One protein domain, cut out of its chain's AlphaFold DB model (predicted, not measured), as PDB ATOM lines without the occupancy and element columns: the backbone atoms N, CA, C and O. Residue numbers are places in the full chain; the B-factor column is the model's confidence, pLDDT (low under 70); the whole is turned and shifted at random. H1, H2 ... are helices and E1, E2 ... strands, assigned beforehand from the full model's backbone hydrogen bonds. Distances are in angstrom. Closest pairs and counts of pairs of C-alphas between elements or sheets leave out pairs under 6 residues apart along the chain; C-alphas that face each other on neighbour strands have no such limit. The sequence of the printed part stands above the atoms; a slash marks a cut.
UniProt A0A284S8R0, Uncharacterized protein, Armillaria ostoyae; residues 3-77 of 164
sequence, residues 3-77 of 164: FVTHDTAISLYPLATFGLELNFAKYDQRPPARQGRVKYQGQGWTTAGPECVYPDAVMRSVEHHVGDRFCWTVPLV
ATOM      1  N   PHE A   3      10.785 -24.443 148.416       69.50
ATOM      2  CA  PHE A   3      12.022 -25.015 147.889       69.50
ATOM      3  C   PHE A   3      12.311 -26.353 148.555       69.50
ATOM      4  O   PHE A   3      11.767 -26.670 149.610       69.50
ATOM      5  N   VAL A   4      13.138 -27.153 147.895       72.38
ATOM      6  CA  VAL A   4      13.442 -28.523 148.296       72.38
ATOM      7  C   VAL A   4      14.954 -28.653 148.440       72.38
ATOM      8  O   VAL A   4      15.691 -28.294 147.522       72.38
ATOM      9  N   THR A   5      15.410 -29.106 149.604       77.50
ATOM     10  CA  THR A   5      16.786 -29.522 149.894       77.50
ATOM     11  C   THR A   5      16.918 -31.036 149.717       77.50
ATOM     12  O   THR A   5      15.961 -31.719 149.360       77.50
ATOM     13  N   HIS A   6      18.117 -31.568 149.960       75.25
ATOM     14  CA  HIS A   6      18.381 -33.006 149.867       75.25
ATOM     15  C   HIS A   6      17.505 -33.872 150.792       75.25
ATOM     16  O   HIS A   6      17.212 -35.011 150.453       75.25
ATOM     17  N   ASP A   7      17.083 -33.328 151.930       77.44
ATOM     18  CA  ASP A   7      16.433 -34.041 153.029       77.44
ATOM     19  C   ASP A   7      15.148 -33.357 153.510       77.44
ATOM     20  O   ASP A   7      14.521 -33.823 154.455       77.44
ATOM     21  N   THR A   8      14.758 -32.230 152.908       76.12
ATOM     22  CA  THR A   8      13.669 -31.403 153.429       76.12
ATOM     23  C   THR A   8      12.973 -30.609 152.326       76.12
ATOM     24  O   THR A   8      13.611 -29.946 151.514       76.12
ATOM     25  N   ALA A   9      11.644 -30.586 152.313       77.81
ATOM     26  CA  ALA A   9      10.862 -29.625 151.538       77.81
ATOM     27  C   ALA A   9      10.328 -28.520 152.455       77.81
ATOM     28  O   ALA A   9       9.743 -28.802 153.499       77.81
ATOM     29  N   ILE A  10      10.513 -27.257 152.066       77.50
ATOM     30  CA  ILE A  10      10.158 -26.095 152.883       77.50
ATOM     31  C   ILE A  10       9.150 -25.218 152.148       77.50
ATOM     32  O   ILE A  10       9.366 -24.858 150.990       77.50
ATOM     33  N   SER A  11       8.066 -24.832 152.827       80.69
ATOM     34  CA  SER A  11       7.079 -23.865 152.332       80.69
ATOM     35  C   SER A  11       6.842 -22.759 153.353       80.69
ATOM     36  O   SER A  11       6.467 -23.035 154.487       80.69
ATOM     37  N   LEU A  12       7.010 -21.498 152.948       73.12
ATOM     38  CA  LEU A  12       6.770 -20.342 153.829       73.12
ATOM     39  C   LEU A  12       5.283 -20.099 154.129       73.12
ATOM     40  O   LEU A  12       4.952 -19.471 155.123       73.12
ATOM     41  N   TYR A  13       4.386 -20.556 153.251       74.81
ATOM     42  CA  TYR A  13       2.948 -20.303 153.372       74.81
ATOM     43  C   TYR A  13       2.141 -21.546 152.986       74.81
ATOM     44  O   TYR A  13       1.396 -21.503 152.008       74.81
ATOM     45  N   PRO A  14       2.302 -22.675 153.690       71.88
ATOM     46  CA  PRO A  14       1.732 -23.963 153.290       71.88
ATOM     47  C   PRO A  14       0.207 -23.934 153.219       71.88
ATOM     48  O   PRO A  14      -0.363 -24.434 152.259       71.88
ATOM     49  N   LEU A  15      -0.436 -23.298 154.197       72.75
ATOM     50  CA  LEU A  15      -1.888 -23.183 154.280       72.75
ATOM     51  C   LEU A  15      -2.454 -22.421 153.080       72.75
ATOM     52  O   LEU A  15      -3.311 -22.921 152.361       72.75
ATOM     53  N   ALA A  16      -1.892 -21.251 152.796       75.38
ATOM     54  CA  ALA A  16      -2.282 -20.473 151.633       75.38
ATOM     55  C   ALA A  16      -1.931 -21.172 150.310       75.38
ATOM     56  O   ALA A  16      -2.742 -21.189 149.399       75.38
ATOM     57  N   THR A  17      -0.746 -21.777 150.214       74.69
ATOM     58  CA  THR A  17      -0.210 -22.391 148.987       74.69
ATOM     59  C   THR A  17      -0.956 -23.676 148.626       74.69
ATOM     60  O   THR A  17      -1.363 -23.844 147.486       74.69
ATOM     61  N   PHE A  18      -1.129 -24.589 149.581       74.19
ATOM     62  CA  PHE A  18      -1.675 -25.927 149.340       74.19
ATOM     63  C   PHE A  18      -3.124 -26.087 149.799       74.19
ATOM     64  O   PHE A  18      -3.841 -26.895 149.228       74.19
ATOM     65  N   GLY A  19      -3.550 -25.359 150.834       75.31
ATOM     66  CA  GLY A  19      -4.928 -25.417 151.329       75.31
ATOM     67  C   GLY A  19      -5.873 -24.494 150.564       75.31
ATOM     68  O   GLY A  19      -6.996 -24.880 150.269       75.31
ATOM     69  N   LEU A  20      -5.412 -23.283 150.233       76.75
ATOM     70  CA  LEU A  20      -6.217 -22.258 149.555       76.75
ATOM     71  C   LEU A  20      -5.844 -22.066 148.075       76.75
ATOM     72  O   LEU A  20      -6.434 -21.217 147.409       76.75
ATOM     73  N   GLU A  21      -4.846 -22.806 147.580       81.50
ATOM     74  CA  GLU A  21      -4.328 -22.706 146.206       81.50
ATOM     75  C   GLU A  21      -3.944 -21.263 145.816       81.50
ATOM     76  O   GLU A  21      -4.130 -20.805 144.686       81.50
ATOM     77  N   LEU A  22      -3.408 -20.512 146.781       79.44
ATOM     78  CA  LEU A  22      -3.009 -19.122 146.622       79.44
ATOM     79  C   LEU A  22      -1.535 -19.004 146.254       79.44
ATOM     80  O   LEU A  22      -0.639 -19.542 146.905       79.44
ATOM     81  N   ASN A  23      -1.270 -18.184 145.246       77.94
ATOM     82  CA  ASN A  23       0.066 -17.744 144.888       77.94
ATOM     83  C   ASN A  23       0.275 -16.290 145.331       77.94
ATOM     84  O   ASN A  23      -0.306 -15.366 144.755       77.94
ATOM     85  N   PHE A  24       1.150 -16.073 146.312       72.12
ATOM     86  CA  PHE A  24       1.625 -14.738 146.675       72.12
ATOM     87  C   PHE A  24       2.678 -14.273 145.675       72.12
ATOM     88  O   PHE A  24       3.888 -14.388 145.887       72.12
ATOM     89  N   ALA A  25       2.215 -13.762 144.541       67.56
ATOM     90  CA  ALA A  25       3.107 -13.128 143.595       67.56
ATOM     91  C   ALA A  25       3.517 -11.757 144.139       67.56
ATOM     92  O   ALA A  25       2.672 -10.898 144.388       67.56
ATOM     93  N   LYS A  26       4.828 -11.504 144.239       67.31
ATOM     94  CA  LYS A  26       5.321 -10.126 144.328       67.31
ATOM     95  C   LYS A  26       4.747  -9.355 143.137       67.31
ATOM     96  O   LYS A  26       4.797  -9.857 142.007       67.31
ATOM     97  N   TYR A  27       4.195  -8.166 143.380       67.44
ATOM     98  CA  TYR A  27       3.682  -7.311 142.313       67.44
ATOM     99  C   TYR A  27       4.856  -6.793 141.469       67.44
ATOM    100  O   TYR A  27       5.422  -5.732 141.702       67.44
ATOM    101  N   ASP A  28       5.273  -7.625 140.521       78.25
ATOM    102  CA  ASP A  28       6.386  -7.414 139.610       78.25
ATOM    103  C   ASP A  28       5.865  -7.585 138.180       78.25
ATOM    104  O   ASP A  28       5.217  -8.582 137.842       78.25
ATOM    105  N   GLN A  29       6.091  -6.578 137.341       82.75
ATOM    106  CA  GLN A  29       5.590  -6.543 135.967       82.75
ATOM    107  C   GLN A  29       6.594  -7.082 134.947       82.75
ATOM    108  O   GLN A  29       6.252  -7.194 133.770       82.75
ATOM    109  N   ARG A  30       7.807  -7.461 135.371       90.25
ATOM    110  CA  ARG A  30       8.816  -8.029 134.473       90.25
ATOM    111  C   ARG A  30       8.314  -9.337 133.838       90.25
ATOM    112  O   ARG A  30       7.577 -10.087 134.490       90.25
ATOM    113  N   PRO A  31       8.724  -9.658 132.593       88.62
ATOM    114  CA  PRO A  31       8.210 -10.819 131.863       88.62
ATOM    115  C   PRO A  31       8.270 -12.153 132.628       88.62
ATOM    116  O   PRO A  31       7.255 -12.850 132.628       88.62
ATOM    117  N   PRO A  32       9.354 -12.499 133.358       80.38
ATOM    118  CA  PRO A  32       9.400 -13.746 134.127       80.38
ATOM    119  C   PRO A  32       8.340 -13.813 135.234       80.38
ATOM    120  O   PRO A  32       7.720 -14.853 135.446       80.38
ATOM    121  N   ALA A  33       8.076 -12.691 135.911       78.75
ATOM    122  CA  ALA A  33       7.063 -12.622 136.960       78.75
ATOM    123  C   ALA A  33       5.644 -12.762 136.386       78.75
ATOM    124  O   ALA A  33       4.807 -13.463 136.957       78.75
ATOM    125  N   ARG A  34       5.379 -12.146 135.225       84.06
ATOM    126  CA  ARG A  34       4.117 -12.323 134.490       84.06
ATOM    127  C   ARG A  34       3.918 -13.766 134.031       84.06
ATOM    128  O   ARG A  34       2.856 -14.324 134.286       84.06
ATOM    129  N   GLN A  35       4.928 -14.374 133.411       84.75
ATOM    130  CA  GLN A  35       4.873 -15.774 132.975       84.75
ATOM    131  C   GLN A  35       4.645 -16.724 134.152       84.75
ATOM    132  O   GLN A  35       3.823 -17.631 134.052       84.75
ATOM    133  N   GLY A  36       5.307 -16.478 135.287       80.88
ATOM    134  CA  GLY A  36       5.082 -17.232 136.517       80.88
ATOM    135  C   GLY A  36       3.627 -17.166 136.981       80.88
ATOM    136  O   GLY A  36       3.027 -18.205 137.237       80.88
ATOM    137  N   ARG A  37       3.024 -15.968 137.033       83.94
ATOM    138  CA  ARG A  37       1.604 -15.812 137.400       83.94
ATOM    139  C   ARG A  37       0.674 -16.567 136.455       83.94
ATOM    140  O   ARG A  37      -0.150 -17.337 136.933       83.94
ATOM    141  N   VAL A  38       0.848 -16.392 135.144       84.44
ATOM    142  CA  VAL A  38       0.027 -17.070 134.126       84.44
ATOM    143  C   VAL A  38       0.142 -18.588 134.245       84.44
ATOM    144  O   VAL A  38      -0.867 -19.282 134.182       84.44
ATOM    145  N   LYS A  39       1.355 -19.111 134.472       86.19
ATOM    146  CA  LYS A  39       1.586 -20.544 134.680       86.19
ATOM    147  C   LYS A  39       0.762 -21.082 135.851       86.19
ATOM    148  O   LYS A  39       0.060 -22.070 135.676       86.19
ATOM    149  N   TYR A  40       0.847 -20.448 137.022       80.44
ATOM    150  CA  TYR A  40       0.130 -20.919 138.213       80.44
ATOM    151  C   TYR A  40      -1.388 -20.737 138.086       80.44
ATOM    152  O   TYR A  40      -2.136 -21.638 138.449       80.44
ATOM    153  N   GLN A  41      -1.849 -19.639 137.479       83.31
ATOM    154  CA  GLN A  41      -3.268 -19.452 137.153       83.31
ATOM    155  C   GLN A  41      -3.794 -20.554 136.227       83.31
ATOM    156  O   GLN A  41      -4.864 -21.104 136.469       83.31
ATOM    157  N   GLY A  42      -3.018 -20.944 135.211       82.44
ATOM    158  CA  GLY A  42      -3.347 -22.075 134.338       82.44
ATOM    159  C   GLY A  42      -3.380 -23.434 135.049       82.44
ATOM    160  O   GLY A  42      -3.906 -24.393 134.496       82.44
ATOM    161  N   GLN A  43      -2.841 -23.523 136.268       82.12
ATOM    162  CA  GLN A  43      -2.881 -24.708 137.129       82.12
ATOM    163  C   GLN A  43      -3.986 -24.633 138.198       82.12
ATOM    164  O   GLN A  43      -4.010 -25.477 139.085       82.12
ATOM    165  N   GLY A  44      -4.880 -23.637 138.127       80.88
ATOM    166  CA  GLY A  44      -6.001 -23.455 139.060       80.88
ATOM    167  C   GLY A  44      -5.727 -22.494 140.220       80.88
ATOM    168  O   GLY A  44      -6.641 -22.164 140.966       80.88
ATOM    169  N   TRP A  45      -4.501 -21.982 140.355       82.75
ATOM    170  CA  TRP A  45      -4.118 -21.191 141.522       82.75
ATOM    171  C   TRP A  45      -4.584 -19.740 141.408       82.75
ATOM    172  O   TRP A  45      -4.408 -19.083 140.376       82.75
ATOM    173  N   THR A  46      -5.080 -19.181 142.510       84.12
ATOM    174  CA  THR A  46      -5.501 -17.777 142.578       84.12
ATOM    175  C   THR A  46      -4.345 -16.894 143.045       84.12
ATOM    176  O   THR A  46      -3.614 -17.221 143.974       84.12
ATOM    177  N   THR A  47      -4.132 -15.744 142.401       81.25
ATOM    178  CA  THR A  47      -3.094 -14.803 142.855       81.25
ATOM    179  C   THR A  47      -3.621 -13.987 144.030       81.25
ATOM    180  O   THR A  47      -4.574 -13.227 143.869       81.25
ATOM    181  N   ALA A  48      -2.987 -14.118 145.194       78.50
ATOM    182  CA  ALA A  48      -3.327 -13.325 146.366       78.50
ATOM    183  C   ALA A  48      -2.798 -11.890 146.202       78.50
ATOM    184  O   ALA A  48      -1.596 -11.674 146.030       78.50
ATOM    185  N   GLY A  49      -3.713 -10.920 146.216       71.38
ATOM    186  CA  GLY A  49      -3.406  -9.490 146.201       71.38
ATOM    187  C   GLY A  49      -3.392  -8.869 147.605       71.38
ATOM    188  O   GLY A  49      -3.566  -9.583 148.591       71.38
ATOM    189  N   PRO A  50      -3.230  -7.537 147.705       63.59
ATOM    190  CA  PRO A  50      -3.370  -6.799 148.966       63.59
ATOM    191  C   PRO A  50      -4.737  -7.014 149.633       63.59
ATOM    192  O   PRO A  50      -4.835  -7.052 150.851       63.59
ATOM    193  N   GLU A  51      -5.767  -7.235 148.814       63.06
ATOM    194  CA  GLU A  51      -7.160  -7.465 149.214       63.06
ATOM    195  C   GLU A  51      -7.461  -8.940 149.550       63.06
ATOM    196  O   GLU A  51      -8.607  -9.382 149.470       63.06
ATOM    197  N   CYS A  52      -6.443  -9.765 149.823       67.38
ATOM    198  CA  CYS A  52      -6.655 -11.182 150.111       67.38
ATOM    199  C   CYS A  52      -7.462 -11.341 151.411       67.38
ATOM    200  O   CYS A  52      -6.943 -11.133 152.503       67.38
ATOM    201  N   VAL A  53      -8.734 -11.726 151.282       65.56
ATOM    202  CA  VAL A  53      -9.695 -11.826 152.395       65.56
ATOM    203  C   VAL A  53      -9.506 -13.054 153.282       65.56
ATOM    204  O   VAL A  53     -10.201 -13.190 154.284       65.56
ATOM    205  N   TYR A  54      -8.591 -13.959 152.932       69.00
ATOM    206  CA  TYR A  54      -8.356 -15.171 153.707       69.00
ATOM    207  C   TYR A  54      -7.458 -14.848 154.916       69.00
ATOM    208  O   TYR A  54      -6.277 -14.549 154.718       69.00
ATOM    209  N   PRO A  55      -7.960 -14.942 156.165       64.50
ATOM    210  CA  PRO A  55      -7.172 -14.651 157.373       64.50
ATOM    211  C   PRO A  55      -5.945 -15.565 157.503       64.50
ATOM    212  O   PRO A  55      -4.897 -15.188 158.022       64.50
ATOM    213  N   ASP A  56      -6.065 -16.764 156.947       63.22
ATOM    214  CA  ASP A  56      -5.031 -17.790 156.884       63.22
ATOM    215  C   ASP A  56      -3.996 -17.562 155.772       63.22
ATOM    216  O   ASP A  56      -2.934 -18.186 155.742       63.22
ATOM    217  N   ALA A  57      -4.292 -16.636 154.860       63.25
ATOM    218  CA  ALA A  57      -3.398 -16.175 153.810       63.25
ATOM    219  C   ALA A  57      -2.712 -14.852 154.169       63.25
ATOM    220  O   ALA A  57      -2.175 -14.189 153.280       63.25
ATOM    221  N   VAL A  58      -2.740 -14.440 155.441       62.38
ATOM    222  CA  VAL A  58      -2.107 -13.192 155.872       62.38
ATOM    223  C   VAL A  58      -0.615 -13.259 155.570       62.38
ATOM    224  O   VAL A  58       0.169 -13.915 156.259       62.38
ATOM    225  N   MET A  59      -0.232 -12.542 154.515       62.09
ATOM    226  CA  MET A  59       1.149 -12.232 154.201       62.09
ATOM    227  C   MET A  59       1.663 -11.377 155.353       62.09
ATOM    228  O   MET A  59       1.281 -10.218 155.513       62.09
ATOM    229  N   ARG A  60       2.485 -11.966 156.213       62.50
ATOM    230  CA  ARG A  60       3.084 -11.221 157.310       62.50
ATOM    231  C   ARG A  60       4.234 -10.411 156.729       62.50
ATOM    232  O   ARG A  60       5.119 -10.952 156.078       62.50
ATOM    233  N   SER A  61       4.231  -9.104 156.972       60.12
ATOM    234  CA  SER A  61       5.316  -8.193 156.576       60.12
ATOM    235  C   SER A  61       6.559  -8.331 157.465       60.12
ATOM    236  O   SER A  61       7.371  -7.412 157.542       60.12
ATOM    237  N   VAL A  62       6.663  -9.434 158.199       62.62
ATOM    238  CA  VAL A  62       7.745  -9.708 159.136       62.62
ATOM    239  C   VAL A  62       8.780 -10.542 158.396       62.62
ATOM    240  O   VAL A  62       8.432 -11.381 157.567       62.62
ATOM    241  N   GLU A  63      10.056 -10.290 158.662       67.12
ATOM    242  CA  GLU A  63      11.122 -11.133 158.136       67.12
ATOM    243  C   GLU A  63      10.946 -12.561 158.673       67.12
ATOM    244  O   GLU A  63      10.841 -12.777 159.881       67.12
ATOM    245  N   HIS A  64      10.850 -13.519 157.754       64.62
ATOM    246  CA  HIS A  64      10.701 -14.935 158.062       64.62
ATOM    247  C   HIS A  64      12.013 -15.650 157.800       64.62
ATOM    248  O   HIS A  64      12.630 -15.469 156.745       64.62
ATOM    249  N   HIS A  65      12.408 -16.503 158.737       69.81
ATOM    250  CA  HIS A  65      13.579 -17.349 158.571       69.81
ATOM    251  C   HIS A  65      13.132 -18.750 158.189       69.81
ATOM    252  O   HIS A  65      12.186 -19.296 158.747       69.81
ATOM    253  N   VAL A  66      13.844 -19.347 157.237       64.88
ATOM    254  CA  VAL A  66      13.671 -20.755 156.880       64.88
ATOM    255  C   VAL A  66      13.780 -21.616 158.140       64.88
ATOM    256  O   VAL A  66      14.780 -21.539 158.849       64.88
ATOM    257  N   GLY A  67      12.760 -22.436 158.398       63.88
ATOM    258  CA  GLY A  67      12.710 -23.301 159.580       63.88
ATOM    259  C   GLY A  67      12.191 -22.617 160.846       63.88
ATOM    260  O   GLY A  67      12.198 -23.234 161.910       63.88
ATOM    261  N   ASP A  68      11.716 -21.371 160.757       71.81
ATOM    262  CA  ASP A  68      10.938 -20.778 161.839       71.81
ATOM    263  C   ASP A  68       9.602 -21.522 162.034       71.81
ATOM    264  O   ASP A  68       9.169 -22.332 161.213       71.81
ATOM    265  N   ARG A  69       8.913 -21.228 163.140       67.88
ATOM    266  CA  ARG A  69       7.613 -21.846 163.464       67.88
ATOM    267  C   ARG A  69       6.493 -21.547 162.456       67.88
ATOM    268  O   ARG A  69       5.392 -22.067 162.611       67.88
ATOM    269  N   PHE A  70       6.726 -20.644 161.509       64.50
ATOM    270  CA  PHE A  70       5.770 -20.244 160.481       64.50
ATOM    271  C   PHE A  70       6.057 -20.934 159.138       64.50
ATOM    272  O   PHE A  70       5.195 -20.941 158.262       64.50
ATOM    273  N   CYS A  71       7.223 -21.567 158.997       68.00
ATOM    274  CA  CYS A  71       7.584 -22.395 157.860       68.00
ATOM    275  C   CYS A  71       7.040 -23.819 158.019       68.00
ATOM    276  O   CYS A  71       7.202 -24.467 159.052       68.00
ATOM    277  N   TRP A  72       6.465 -24.355 156.946       71.62
ATOM    278  CA  TRP A  72       6.344 -25.798 156.783       71.62
ATOM    279  C   TRP A  72       7.705 -26.378 156.463       71.62
ATOM    280  O   TRP A  72       8.335 -25.944 155.503       71.62
ATOM    281  N   THR A  73       8.091 -27.396 157.216       72.50
ATOM    282  CA  THR A  73       9.312 -28.163 157.005       72.50
ATOM    283  C   THR A  73       8.900 -29.627 156.959       72.50
ATOM    284  O   THR A  73       8.465 -30.185 157.963       72.50
ATOM    285  N   VAL A  74       8.956 -30.228 155.775       69.75
ATOM    286  CA  VAL A  74       8.613 -31.634 155.554       69.75
ATOM    287  C   VAL A  74       9.913 -32.407 155.380       69.75
ATOM    288  O   VAL A  74      10.586 -32.188 154.371       69.75
ATOM    289  N   PRO A  75      10.286 -33.293 156.316       69.75
ATOM    290  CA  PRO A  75      11.450 -34.142 156.128       69.75
ATOM    291  C   PRO A  75      11.207 -35.090 154.947       69.75
ATOM    292  O   PRO A  75      10.176 -35.762 154.858       69.75
ATOM    293  N   LEU A  76      12.164 -35.130 154.031       72.25
ATOM    294  CA  LEU A  76      12.246 -36.099 152.953       72.25
ATOM    295  C   LEU A  76      13.058 -37.277 153.472       72.25
ATOM    296  O   LEU A  76      14.257 -37.180 153.714       72.25
ATOM    297  N   VAL A  77      12.368 -38.385 153.706       70.69
ATOM    298  CA  VAL A  77      13.008 -39.613 154.176       70.69
ATOM    299  C   VAL A  77      13.770 -40.242 153.012       70.69
ATOM    300  O   VAL A  77      13.205 -40.398 151.929       70.69
TER     301      VAL A  77
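What this domain is: This is residues 3 to 77 of the 164 residues of an uncharacterized protein of Armillaria ostoyae (UniProt A0A284S8R0). Little regular structure: a mostly loop-built arch has a two-strand antiparallel ribbon, E1 and E2, at one end and helix H2 at the other, with short H1 between them. The long stretch of residues 42 to 71 leads from H2 back to E2. The 75 printed residues hold E1, H1, H2, E2 in that order, a mixed class with 25 residues in named elements. It is only just compact, close to loose: radius of gyration of the C-alphas 13.3 A, spans 35 by 26 by 22 A.

How they stand to each other: Start at residues 3 to 4, paired antiparallel with residues 9 to 10 of E1, residues 8 to 11. The neighbour strand of E1 is E2, residues 72 to 75, antiparallel to it at 166 degrees between their directions; N 9 and O 74 are within hydrogen-bond range at 2.8 A. A tight link leads from E1 to H1, residues 14 to 19; its closest C-alpha pair with E2 is Pro 14 and Trp 72, 6.1 A. H2, residues 31 to 41, is apart from E1 and H1. Residues 22 to 23 pair parallel with 46 to 47. In H1 and H2 every O i to N i+4 pair is within hydrogen-bond range.

Where its parts are: Find C-alpha 8 at (13.669, -31.403, 153.429), where E1 begins and runs 10.1 A; H1 spans 7.1 A. H2 runs 15.3 A from C-alpha 31 at (8.210, -10.819, 131.863); E2 runs 9.8 A to C-alpha 75 at (11.450, -34.142, 156.128).

The domain as a whole: The C-alphas of Gln 29 and Val 77, the two farthest apart, are 38.5 A apart. The printed part has no cut; H1 to H2 and H2 to E2 are long links. Look for low confidence, pLDDT under 70, in 27 residues, among them 50 to 67.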